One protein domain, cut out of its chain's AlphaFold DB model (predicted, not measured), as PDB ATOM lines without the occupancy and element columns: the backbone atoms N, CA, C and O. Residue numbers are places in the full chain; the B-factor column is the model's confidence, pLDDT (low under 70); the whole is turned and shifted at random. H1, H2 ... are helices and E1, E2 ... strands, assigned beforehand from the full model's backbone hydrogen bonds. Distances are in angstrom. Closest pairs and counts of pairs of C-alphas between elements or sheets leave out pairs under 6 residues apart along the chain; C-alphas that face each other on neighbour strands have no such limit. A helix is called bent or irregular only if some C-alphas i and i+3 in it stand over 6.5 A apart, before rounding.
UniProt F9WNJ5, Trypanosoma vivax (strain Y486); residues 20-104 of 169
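AT A GLANCE: This is residues 20 to 104 of the 169 residues of a protein of Trypanosoma vivax (strain Y486) (UniProt F9WNJ5). A bent, strongly twisted hairpin of E1 and E2, with short E3 beside E1, packs against H4 in the middle; H1 meets H4 near their ends, about perpendicular to it, and H2 then H3 lead away from the sheet to the far end. The printed part has 85 residues, ordered E1 E2 H1 H2 H3 H4 E3, four named helices and three named strands. The mixed sheet runs E2, E1, E3, and the class is mixed, helices and strands. The whole is compact, with a radius of gyration of the C-alphas of 12.7 A, yet elongated, spanning 38 by 25 by 23 A.

HOW THE PARTS SIT: Start at E1, residues 20 to 30, which forms an antiparallel hairpin with E2, residues 33 to 45; N 26 and O 37 are 2.8 A apart. E3, residues 101 to 104, is parallel to E1, with N 103 and O 21 at 2.9 A. H4, residues 83 to 93, is on the sheet; its closest C-alphas to E2 are those of Gly 88 and Tyr 37, 4.4 A. H1, residues 47 to 54, only grazes the sheet and touches H4, about perpendicular at 89 degrees, closest at C-alphas 53 and 91, 5.7 A. H2, residues 57 to 63, is close but not clearly touching H3, residues 69 to 76, with C-alphas 62 and 74 closest at 6.6 A. Every O i to N i+4 pair is within hydrogen-bond range in H1 and H2; H4 has 6 of 7, H3 1 of 4 beside 3 of 5 O i to N i+3 pairs.

IN THESE COORDINATES: Find C-alpha 20 at (26.990, -51.063, 43.667); E1 runs 22.1 A and bends by 97 degrees at residue 23. E2 runs 21.9 A, bending by 115 degrees at residue 42. H1 runs 10.4 A, H2 10.0 A, H4 15.0 A and E3 9.7 A, ending at (24.775, -50.901, 54.110). H3 runs 11.0 A and is irregular: C-alphas 70 and 73 are 7.9 A apart.

THE WHOLE: Look to Lys 70 and Val 103 for the two C-alphas farthest apart, 38.5 A. The printed part has no cut and no long link, and no printed residue is under 70 in pLDDT.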
ATOM      1  N   LEU A  20      26.535 -51.135  42.281       97.38
ATOM      2  CA  LEU A  20      26.990 -51.063  43.667       97.38
ATOM      3  C   LEU A  20      27.175 -49.621  44.146       97.38
ATOM      4  O   LEU A  20      27.965 -48.878  43.555       97.38
ATOM      5  N   TYR A  21      26.529 -49.306  45.268       96.69
ATOM      6  CA  TYR A  21      26.852 -48.182  46.139       96.69
ATOM      7  C   TYR A  21      26.951 -48.694  47.580       96.69
ATOM      8  O   TYR A  21      25.939 -48.965  48.227       96.69
ATOM      9  N   TRP A  22      28.173 -48.898  48.064       94.25
ATOM     10  CA  TRP A  22      28.453 -49.477  49.378       94.25
ATOM     11  C   TRP A  22      29.046 -48.441  50.320       94.25
ATOM     12  O   TRP A  22      29.965 -47.730  49.937       94.25
ATOM     13  N   GLY A  23      28.551 -48.386  51.549       92.00
ATOM     14  CA  GLY A  23      29.141 -47.618  52.639       92.00
ATOM     15  C   GLY A  23      28.165 -47.520  53.802       92.00
ATOM     16  O   GLY A  23      27.148 -48.218  53.835       92.00
ATOM     17  N   THR A  24      28.433 -46.638  54.758       90.25
ATOM     18  CA  THR A  24      27.433 -46.307  55.781       90.25
ATOM     19  C   THR A  24      26.358 -45.437  55.135       90.25
ATOM     20  O   THR A  24      26.624 -44.294  54.777       90.25
ATOM     21  N   ILE A  25      25.159 -45.991  54.929       92.56
ATOM     22  CA  ILE A  25      24.096 -45.325  54.163       92.56
ATOM     23  C   ILE A  25      23.245 -44.434  55.071       92.56
ATOM     24  O   ILE A  25      22.544 -44.923  55.956       92.56
ATOM     25  N   GLY A  26      23.285 -43.132  54.804       91.94
ATOM     26  CA  GLY A  26      22.396 -42.123  55.360       91.94
ATOM     27  C   GLY A  26      21.216 -41.816  54.438       91.94
ATOM     28  O   GLY A  26      21.050 -42.373  53.347       91.94
ATOM     29  N   SER A  27      20.348 -40.914  54.884       94.12
ATOM     30  CA  SER A  27      19.250 -40.403  54.068       94.12
ATOM     31  C   SER A  27      19.022 -38.919  54.318       94.12
ATOM     32  O   SER A  27      19.153 -38.443  55.443       94.12
ATOM     33  N   LEU A  28      18.685 -38.187  53.260       93.94
ATOM     34  CA  LEU A  28      18.406 -36.756  53.290       93.94
ATOM     35  C   LEU A  28      17.084 -36.482  52.575       93.94
ATOM     36  O   LEU A  28      16.863 -36.977  51.472       93.94
ATOM     37  N   SER A  29      16.226 -35.654  53.170       93.25
ATOM     38  CA  SER A  29      15.077 -35.094  52.456       93.25
ATOM     39  C   SER A  29      15.530 -33.896  51.627       93.25
ATOM     40  O   SER A  29      16.000 -32.897  52.173       93.25
ATOM     41  N   TYR A  30      15.391 -33.983  50.307       88.06
ATOM     42  CA  TYR A  30      15.684 -32.896  49.383       88.06
ATOM     43  C   TYR A  30      14.482 -32.631  48.483       88.06
ATOM     44  O   TYR A  30      14.084 -33.479  47.687       88.06
ATOM     45  N   LYS A  31      13.899 -31.430  48.600       87.19
ATOM     46  CA  LYS A  31      12.726 -30.995  47.816       87.19
ATOM     47  C   LYS A  31      11.578 -32.023  47.812       87.19
ATOM     48  O   LYS A  31      10.932 -32.231  46.791       87.19
ATOM     49  N   GLY A  32      11.341 -32.671  48.954       86.56
ATOM     50  CA  GLY A  32      10.284 -33.674  49.127       86.56
ATOM     51  C   GLY A  32      10.650 -35.095  48.682       86.56
ATOM     52  O   GLY A  32       9.845 -36.001  48.873       86.56
ATOM     53  N   ALA A  33      11.849 -35.317  48.135       87.19
ATOM     54  CA  ALA A  33      12.355 -36.644  47.801       87.19
ATOM     55  C   ALA A  33      13.378 -37.117  48.843       87.19
ATOM     56  O   ALA A  33      14.251 -36.357  49.262       87.19
ATOM     57  N   MET A  34      13.295 -38.391  49.233       92.56
ATOM     58  CA  MET A  34      14.309 -39.023  50.076       92.56
ATOM     59  C   MET A  34      15.476 -39.501  49.212       92.56
ATOM     60  O   MET A  34      15.312 -40.350  48.338       92.56
ATOM     61  N   VAL A  35      16.656 -38.953  49.473       94.69
ATOM     62  CA  VAL A  35      17.915 -39.266  48.794       94.69
ATOM     63  C   VAL A  35      18.756 -40.138  49.714       94.69
ATOM     64  O   VAL A  35      18.970 -39.782  50.872       94.69
ATOM     65  N   GLN A  36      19.236 -41.270  49.201       95.19
ATOM     66  CA  GLN A  36      20.190 -42.131  49.896       95.19
ATOM     67  C   GLN A  36      21.611 -41.777  49.466       95.19
ATOM     68  O   GLN A  36      21.883 -41.563  48.283       95.19
ATOM     69  N   TYR A  37      22.522 -41.724  50.428       95.31
ATOM     70  CA  TYR A  37      23.933 -41.434  50.189       95.31
ATOM     71  C   TYR A  37      24.786 -42.211  51.187       95.31
ATOM     72  O   TYR A  37      24.306 -42.562  52.264       95.31
ATOM     73  N   ALA A  38      26.029 -42.502  50.825       94.31
ATOM     74  CA  ALA A  38      26.999 -43.072  51.750       94.31
ATOM     75  C   ALA A  38      27.850 -41.952  52.353       94.31
ATOM     76  O   ALA A  38      28.264 -41.073  51.606       94.31
ATOM     77  N   TYR A  39      28.114 -41.979  53.660       89.62
ATOM     78  CA  TYR A  39      28.928 -40.951  54.315       89.62
ATOM     79  C   TYR A  39      30.372 -40.910  53.784       89.62
ATOM     80  O   TYR A  39      30.984 -41.948  53.522       89.62
ATOM     81  N   GLY A  40      30.943 -39.704  53.693       83.88
ATOM     82  CA  GLY A  40      32.227 -39.445  53.021       83.88
ATOM     83  C   GLY A  40      33.481 -40.069  53.650       83.88
ATOM     84  O   GLY A  40      34.558 -40.000  53.068       83.88
ATOM     85  N   TRP A  41      33.371 -40.695  54.823       78.06
ATOM     86  CA  TRP A  41      34.496 -41.350  55.499       78.06
ATOM     87  C   TRP A  41      34.716 -42.805  55.075       78.06
ATOM     88  O   TRP A  41      35.704 -43.390  55.511       78.06
ATOM     89  N   CYS A  42      33.828 -43.393  54.261       74.81
ATOM     90  CA  CYS A  42      34.114 -44.569  53.432       74.81
ATOM     91  C   CYS A  42      32.916 -44.939  52.556       74.81
ATOM     92  O   CYS A  42      31.843 -45.287  53.064       74.81
ATOM     93  N   TYR A  43      33.140 -44.991  51.244       90.25
ATOM     94  CA  TYR A  43      32.216 -45.649  50.336       90.25
ATOM     95  C   TYR A  43      32.913 -46.201  49.089       90.25
ATOM     96  O   TYR A  43      33.981 -45.747  48.688       90.25
ATOM     97  N   THR A  44      32.287 -47.192  48.458       91.94
ATOM     98  CA  THR A  44      32.731 -47.808  47.205       91.94
ATOM     99  C   THR A  44      31.612 -47.754  46.180       91.94
ATOM    100  O   THR A  44      30.458 -48.079  46.474       91.94
ATOM    101  N   LEU A  45      31.967 -47.396  44.948       95.25
ATOM    102  CA  LEU A  45      31.067 -47.394  43.800       95.25
ATOM    103  C   LEU A  45      31.527 -48.419  42.765       95.25
ATOM    104  O   LEU A  45      32.718 -48.550  42.485       95.25
ATOM    105  N   SER A  46      30.575 -49.109  42.142       96.75
ATOM    106  CA  SER A  46      30.864 -49.850  40.906       96.75
ATOM    107  C   SER A  46      31.145 -48.894  39.746       96.75
ATOM    108  O   SER A  46      30.644 -47.770  39.693       96.75
ATOM    109  N   VAL A  47      31.927 -49.362  38.773       97.06
ATOM    110  CA  VAL A  47      32.344 -48.561  37.613       97.06
ATOM    111  C   VAL A  47      31.153 -48.008  36.823       97.06
ATOM    112  O   VAL A  47      31.221 -46.889  36.323       97.06
ATOM    113  N   ASP A  48      30.056 -48.753  36.691       97.94
ATOM    114  CA  ASP A  48      28.856 -48.273  35.999       97.94
ATOM    115  C   ASP A  48      28.130 -47.163  36.772       97.94
ATOM    116  O   ASP A  48      27.682 -46.201  36.149       97.94
ATOM    117  N   VAL A  49      28.100 -47.222  38.109       98.06
ATOM    118  CA  VAL A  49      27.582 -46.127  38.946       98.06
ATOM    119  C   VAL A  49      28.452 -44.878  38.794       98.06
ATOM    120  O   VAL A  49      27.923 -43.789  38.578       98.06
ATOM    121  N   VAL A  50      29.782 -45.030  38.813       97.81
ATOM    122  CA  VAL A  50      30.715 -43.916  38.566       97.81
ATOM    123  C   VAL A  50      30.471 -43.299  37.188       97.81
ATOM    124  O   VAL A  50      30.382 -42.080  37.059       97.81
ATOM    125  N   ARG A  51      30.301 -44.119  36.144       97.94
ATOM    126  CA  ARG A  51      30.000 -43.627  34.791       97.94
ATOM    127  C   ARG A  51      28.679 -42.866  34.735       97.94
ATOM    128  O   ARG A  51      28.636 -41.814  34.105       97.94
ATOM    129  N   ALA A  52      27.631 -43.362  35.388       97.62
ATOM    130  CA  ALA A  52      26.342 -42.674  35.449       97.62
ATOM    131  C   ALA A  52      26.450 -41.313  36.154       97.62
ATOM    132  O   ALA A  52      25.895 -40.327  35.671       97.62
ATOM    133  N   PHE A  53      27.213 -41.243  37.249       97.56
ATOM    134  CA  PHE A  53      27.501 -39.995  37.953       97.56
ATOM    135  C   PHE A  53      28.254 -38.994  37.058       97.56
ATOM    136  O   PHE A  53      27.823 -37.853  36.906       97.56
ATOM    137  N   LEU A  54      29.333 -39.432  36.400       96.62
ATOM    138  CA  LEU A  54      30.150 -38.581  35.521       96.62
ATOM    139  C   LEU A  54      29.420 -38.139  34.242       96.62
ATOM    140  O   LEU A  54      29.719 -37.075  33.697       96.62
ATOM    141  N   ALA A  55      28.463 -38.935  33.762       97.12
ATOM    142  CA  ALA A  55      27.638 -38.606  32.601       97.12
ATOM    143  C   ALA A  55      26.587 -37.519  32.894       97.12
ATOM    144  O   ALA A  55      25.953 -37.011  31.966       97.12
ATOM    145  N   TYR A  56      26.384 -37.141  34.160       97.69
ATOM    146  CA  TYR A  56      25.408 -36.124  34.528       97.69
ATOM    147  C   TYR A  56      25.916 -34.707  34.205       97.69
ATOM    148  O   TYR A  56      26.482 -33.990  35.035       97.69
ATOM    149  N   GLU A  57      25.670 -34.287  32.963       97.38
ATOM    150  CA  GLU A  57      26.111 -33.010  32.388       97.38
ATOM    151  C   GLU A  57      25.838 -31.757  33.247       97.38
ATOM    152  O   GLU A  57      26.704 -30.878  33.285       97.38
ATOM    153  N   PRO A  58      24.696 -31.612  33.958       96.62
ATOM    154  CA  PRO A  58      24.476 -30.443  34.809       96.62
ATOM    155  C   PRO A  58      25.518 -30.293  35.925       96.62
ATOM    156  O   PRO A  58      25.984 -29.176  36.151       96.62
ATOM    157  N   LEU A  59      25.925 -31.397  36.567       96.44
ATOM    158  CA  LEU A  59      26.997 -31.361  37.564       96.44
ATOM    159  C   LEU A  59      28.340 -31.072  36.893       96.44
ATOM    160  O   LEU A  59      29.081 -30.219  37.372       96.44
ATOM    161  N   ARG A  60      28.637 -31.727  35.758       95.25
ATOM    162  CA  ARG A  60      29.901 -31.508  35.040       95.25
ATOM    163  C   ARG A  60      30.096 -30.032  34.698       95.25
ATOM    164  O   ARG A  60      31.172 -29.490  34.921       95.25
ATOM    165  N   ARG A  61      29.046 -29.357  34.223       95.31
ATOM    166  CA  ARG A  61      29.082 -27.910  33.969       95.31
ATOM    167  C   ARG A  61      29.306 -27.095  35.241       95.31
ATOM    168  O   ARG A  61      30.078 -26.148  35.191       95.31
ATOM    169  N   ALA A  62      28.660 -27.454  36.351       94.81
ATOM    170  CA  ALA A  62      28.810 -26.744  37.620       94.81
ATOM    171  C   ALA A  62      30.236 -26.842  38.190       94.81
ATOM    172  O   ALA A  62      30.754 -25.843  38.674       94.81
ATOM    173  N   VAL A  63      30.897 -27.999  38.070       93.31
ATOM    174  CA  VAL A  63      32.277 -28.207  38.554       93.31
ATOM    175  C   VAL A  63      33.288 -27.299  37.848       93.31
ATOM    176  O   VAL A  63      34.208 -26.796  38.486       93.31
ATOM    177  N   PHE A  64      33.115 -27.053  36.547       93.06
ATOM    178  CA  PHE A  64      33.989 -26.152  35.783       93.06
ATOM    179  C   PHE A  64      33.547 -24.685  35.828       93.06
ATOM    180  O   PHE A  64      34.195 -23.823  35.232       93.06
ATOM    181  N   PHE A  65      32.438 -24.383  36.502       93.69
ATOM    182  CA  PHE A  65      31.917 -23.032  36.585       93.69
ATOM    183  C   PHE A  65      32.562 -22.284  37.763       93.69
ATOM    184  O   PHE A  65      32.580 -22.814  38.873       93.69
ATOM    185  N   PRO A  66      33.082 -21.055  37.577       93.44
ATOM    186  CA  PRO A  66      33.690 -20.308  38.671       93.44
ATOM    187  C   PRO A  66      32.693 -20.001  39.789       93.44
ATOM    188  O   PRO A  66      31.601 -19.467  39.552       93.44
ATOM    189  N   TYR A  67      33.096 -20.294  41.024       93.12
ATOM    190  CA  TYR A  67      32.317 -19.915  42.193       93.12
ATOM    191  C   TYR A  67      32.271 -18.390  42.350       93.12
ATOM    192  O   TYR A  67      33.282 -17.698  42.247       93.12
ATOM    193  N   SER A  68      31.078 -17.872  42.636       94.50
ATOM    194  CA  SER A  68      30.859 -16.520  43.150       94.50
ATOM    195  C   SER A  68      29.552 -16.496  43.934       94.50
ATOM    196  O   SER A  68      28.652 -17.290  43.649       94.50
ATOM    197  N   GLU A  69      29.399 -15.545  44.855       95.12
ATOM    198  CA  GLU A  69      28.160 -15.394  45.636       95.12
ATOM    199  C   GLU A  69      26.917 -15.228  44.748       95.12
ATOM    200  O   GLU A  69      25.868 -15.808  45.020       95.12
ATOM    201  N   LYS A  70      27.049 -14.532  43.610       95.06
ATOM    202  CA  LYS A  70      25.970 -14.378  42.619       95.06
ATOM    203  C   LYS A  70      25.469 -15.721  42.073       95.06
ATOM    204  O   LYS A  70      24.300 -15.846  41.720       95.06
ATOM    205  N   ASN A  71      26.350 -16.716  42.003       93.50
ATOM    206  CA  ASN A  71      26.075 -18.015  41.399       93.50
ATOM    207  C   ASN A  71      25.986 -19.151  42.426       93.50
ATOM    208  O   ASN A  71      25.897 -20.313  42.031       93.50
ATOM    209  N   LYS A  72      25.973 -18.842  43.727       94.31
ATOM    210  CA  LYS A  72      25.938 -19.819  44.825       94.31
ATOM    211  C   LYS A  72      24.843 -20.881  44.657       94.31
ATOM    212  O   LYS A  72      25.094 -22.069  44.851       94.31
ATOM    213  N   ALA A  73      23.667 -20.475  44.174       93.75
ATOM    214  CA  ALA A  73      22.537 -21.369  43.917       93.75
ATOM    215  C   ALA A  73      22.858 -22.524  42.941       93.75
ATOM    216  O   ALA A  73      22.280 -23.605  43.061       93.75
ATOM    217  N   VAL A  74      23.795 -22.329  41.999       93.88
ATOM    218  CA  VAL A  74      24.247 -23.368  41.053       93.88
ATOM    219  C   VAL A  74      24.984 -24.503  41.768       93.88
ATOM    220  O   VAL A  74      24.878 -25.652  41.344       93.88
ATOM    221  N   PHE A  75      25.688 -24.193  42.854       94.62
ATOM    222  CA  PHE A  75      26.441 -25.152  43.664       94.62
ATOM    223  C   PHE A  75      25.539 -25.800  44.721       94.62
ATOM    224  O   PHE A  75      25.569 -27.017  44.916       94.62
ATOM    225  N   GLU A  76      24.670 -25.009  45.358       93.44
ATOM    226  CA  GLU A  76      23.728 -25.487  46.379       93.44
ATOM    227  C   GLU A  76      22.725 -26.506  45.823       93.44
ATOM    228  O   GLU A  76      22.397 -27.481  46.498       93.44
ATOM    229  N   GLN A  77      22.272 -26.361  44.570       93.25
ATOM    230  CA  GLN A  77      21.362 -27.344  43.961       93.25
ATOM    231  C   GLN A  77      21.961 -28.756  43.818       93.25
ATOM    232  O   GLN A  77      21.197 -29.712  43.650       93.25
ATOM    233  N   PHE A  78      23.291 -28.881  43.860       94.50
ATOM    234  CA  PHE A  78      24.014 -30.152  43.805       94.50
ATOM    235  C   PHE A  78      24.651 -30.527  45.141       94.50
ATOM    236  O   PHE A  78      25.321 -31.545  45.195       94.50
ATOM    237  N   TYR A  79      24.431 -29.758  46.214       94.06
ATOM    238  CA  TYR A  79      25.065 -30.009  47.513       94.06
ATOM    239  C   TYR A  79      26.597 -30.038  47.429       94.06
ATOM    240  O   TYR A  79      27.242 -30.794  48.138       94.06
ATOM    241  N   MET A  80      27.219 -29.181  46.611       93.38
ATOM    242  CA  MET A  80      28.683 -29.216  46.437       93.38
ATOM    243  C   MET A  80      29.487 -28.901  47.717       93.38
ATOM    244  O   MET A  80      30.686 -29.147  47.749       93.38
ATOM    245  N   GLY A  81      28.849 -28.384  48.776       91.31
ATOM    246  CA  GLY A  81      29.454 -28.240  50.109       91.31
ATOM    247  C   GLY A  81      29.438 -29.515  50.969       91.31
ATOM    248  O   GLY A  81      30.036 -29.525  52.038       91.31
ATOM    249  N   ALA A  82      28.753 -30.570  50.520       93.00
ATOM    250  CA  ALA A  82      28.677 -31.888  51.144       93.00
ATOM    251  C   ALA A  82      28.822 -32.952  50.042       93.00
ATOM    252  O   ALA A  82      27.843 -33.388  49.434       93.00
ATOM    253  N   GLU A  83      30.074 -33.293  49.727       93.00
ATOM    254  CA  GLU A  83      30.445 -34.141  48.583       93.00
ATOM    255  C   GLU A  83      29.762 -35.515  48.607       93.00
ATOM    256  O   GLU A  83      29.265 -35.985  47.585       93.00
ATOM    257  N   ASP A  84      29.635 -36.107  49.786       94.19
ATOM    258  CA  ASP A  84      28.994 -37.398  49.990       94.19
ATOM    259  C   ASP A  84      27.492 -37.369  49.659       94.19
ATOM    260  O   ASP A  84      26.975 -38.219  48.924       94.19
ATOM    261  N   VAL A  85      26.792 -36.330  50.116       95.69
ATOM    262  CA  VAL A  85      25.394 -36.064  49.753       95.69
ATOM    263  C   VAL A  85      25.256 -35.790  48.255       95.69
ATOM    264  O   VAL A  85      24.307 -36.273  47.630       95.69
ATOM    265  N   MET A  86      26.188 -35.032  47.665       96.75
ATOM    266  CA  MET A  86      26.190 -34.712  46.235       96.75
ATOM    267  C   MET A  86      26.185 -35.979  45.376       96.75
ATOM    268  O   MET A  86      25.411 -36.044  44.418       96.75
ATOM    269  N   VAL A  87      26.980 -36.998  45.719       97.00
ATOM    270  CA  VAL A  87      27.020 -38.276  44.984       97.00
ATOM    271  C   VAL A  87      25.640 -38.929  44.940       97.00
ATOM    272  O   VAL A  87      25.108 -39.199  43.856       97.00
ATOM    273  N   GLY A  88      25.015 -39.122  46.105       96.44
ATOM    274  CA  GLY A  88      23.679 -39.712  46.199       96.44
ATOM    275  C   GLY A  88      22.608 -38.881  45.485       96.44
ATOM    276  O   GLY A  88      21.764 -39.433  44.771       96.44
ATOM    277  N   LEU A  89      22.662 -37.555  45.626       96.75
ATOM    278  CA  LEU A  89      21.711 -36.627  45.015       96.75
ATOM    279  C   LEU A  89      21.819 -36.609  43.489       96.75
ATOM    280  O   LEU A  89      20.803 -36.611  42.796       96.75
ATOM    281  N   VAL A  90      23.032 -36.582  42.948       97.25
ATOM    282  CA  VAL A  90      23.270 -36.547  41.501       97.25
ATOM    283  C   VAL A  90      22.846 -37.858  40.856       97.25
ATOM    284  O   VAL A  90      22.165 -37.826  39.835       97.25
ATOM    285  N   LEU A  91      23.145 -39.004  41.475       97.44
ATOM    286  CA  LEU A  91      22.668 -40.306  40.997       97.44
ATOM    287  C   LEU A  91      21.134 -40.409  41.020       97.44
ATOM    288  O   LEU A  91      20.543 -40.997  40.110       97.44
ATOM    289  N   ASN A  92      20.480 -39.791  42.010       95.75
ATOM    290  CA  ASN A  92      19.023 -39.676  42.046       95.75
ATOM    291  C   ASN A  92      18.502 -38.801  40.896       95.75
ATOM    292  O   ASN A  92      17.638 -39.234  40.134       95.75
ATOM    293  N   LYS A  93      19.072 -37.601  40.724       95.31
ATOM    294  CA  LYS A  93      18.714 -36.653  39.654       95.31
ATOM    295  C   LYS A  93      18.973 -37.204  38.251       95.31
ATOM    296  O   LYS A  93      18.242 -36.861  37.328       95.31
ATOM    297  N   ALA A  94      19.995 -38.039  38.088       96.06
ATOM    298  CA  ALA A  94      20.303 -38.740  36.846       96.06
ATOM    299  C   ALA A  94      19.327 -39.896  36.555       96.06
ATOM    300  O   ALA A  94      19.417 -40.519  35.500       96.06
ATOM    301  N   GLY A  95      18.413 -40.210  37.482       95.44
ATOM    302  CA  GLY A  95      17.467 -41.314  37.345       95.44
ATOM    303  C   GLY A  95      18.120 -42.695  37.445       95.44
ATOM    304  O   GLY A  95      17.526 -43.673  37.001       95.44
ATOM    305  N   TYR A  96      19.330 -42.803  38.014       96.75
ATOM    306  CA  TYR A  96      20.088 -44.062  38.041       96.75
ATOM    307  C   TYR A  96      19.692 -44.999  39.193       96.75
ATOM    308  O   TYR A  96      19.977 -46.191  39.136       96.75
ATOM    309  N   TYR A  97      18.981 -44.497  40.209       94.88
ATOM    310  CA  TYR A  97      18.555 -45.259  41.397       94.88
ATOM    311  C   TYR A  97      17.920 -46.633  41.117       94.88
ATOM    312  O   TYR A  97      18.264 -47.581  41.820       94.88
ATOM    313  N   PRO A  98      17.040 -46.813  40.110       95.25
ATOM    314  CA  PRO A  98      16.470 -48.127  39.806       95.25
ATOM    315  C   PRO A  98      17.506 -49.195  39.420       95.25
ATOM    316  O   PRO A  98      17.221 -50.385  39.553       95.25
ATOM    317  N   ASN A  99      18.692 -48.780  38.963       96.31
ATOM    318  CA  ASN A  99      19.805 -49.655  38.588       96.31
ATOM    319  C   ASN A  99      20.808 -49.864  39.731       96.31
ATOM    320  O   ASN A  99      21.817 -50.539  39.538       96.31
ATOM    321  N   MET A 100      20.560 -49.272  40.902       96.44
ATOM    322  CA  MET A 100      21.490 -49.300  42.023       96.44
ATOM    323  C   MET A 100      21.186 -50.423  43.009       96.44
ATOM    324  O   MET A 100      20.042 -50.829  43.223       96.44
ATOM    325  N   TYR A 101      22.254 -50.897  43.639       97.31
ATOM    326  CA  TYR A 101      22.232 -51.804  44.765       97.31
ATOM    327  C   TYR A 101      23.001 -51.163  45.917       97.31
ATOM    328  O   TYR A 101      24.233 -51.088  45.901       97.31
ATOM    329  N   PHE A 102      22.261 -50.697  46.916       96.62
ATOM    330  CA  PHE A 102      22.827 -50.107  48.118       96.62
ATOM    331  C   PHE A 102      23.277 -51.217  49.061       96.62
ATOM    332  O   PHE A 102      22.483 -52.078  49.443       96.62
ATOM    333  N   VAL A 103      24.544 -51.200  49.459       95.12
ATOM    334  CA  VAL A 103      25.042 -52.082  50.518       95.12
ATOM    335  C   VAL A 103      25.324 -51.244  51.747       95.12
ATOM    336  O   VAL A 103      26.129 -50.319  51.714       95.12
ATOM    337  N   GLN A 104      24.626 -51.565  52.830       93.31
ATOM    338  CA  GLN A 104      24.775 -50.901  54.110       93.31
ATOM    339  C   GLN A 104      25.921 -51.538  54.882       93.31
ATOM    340  O   GLN A 104      25.838 -52.697  55.303       93.31
TER     341      GLN A 104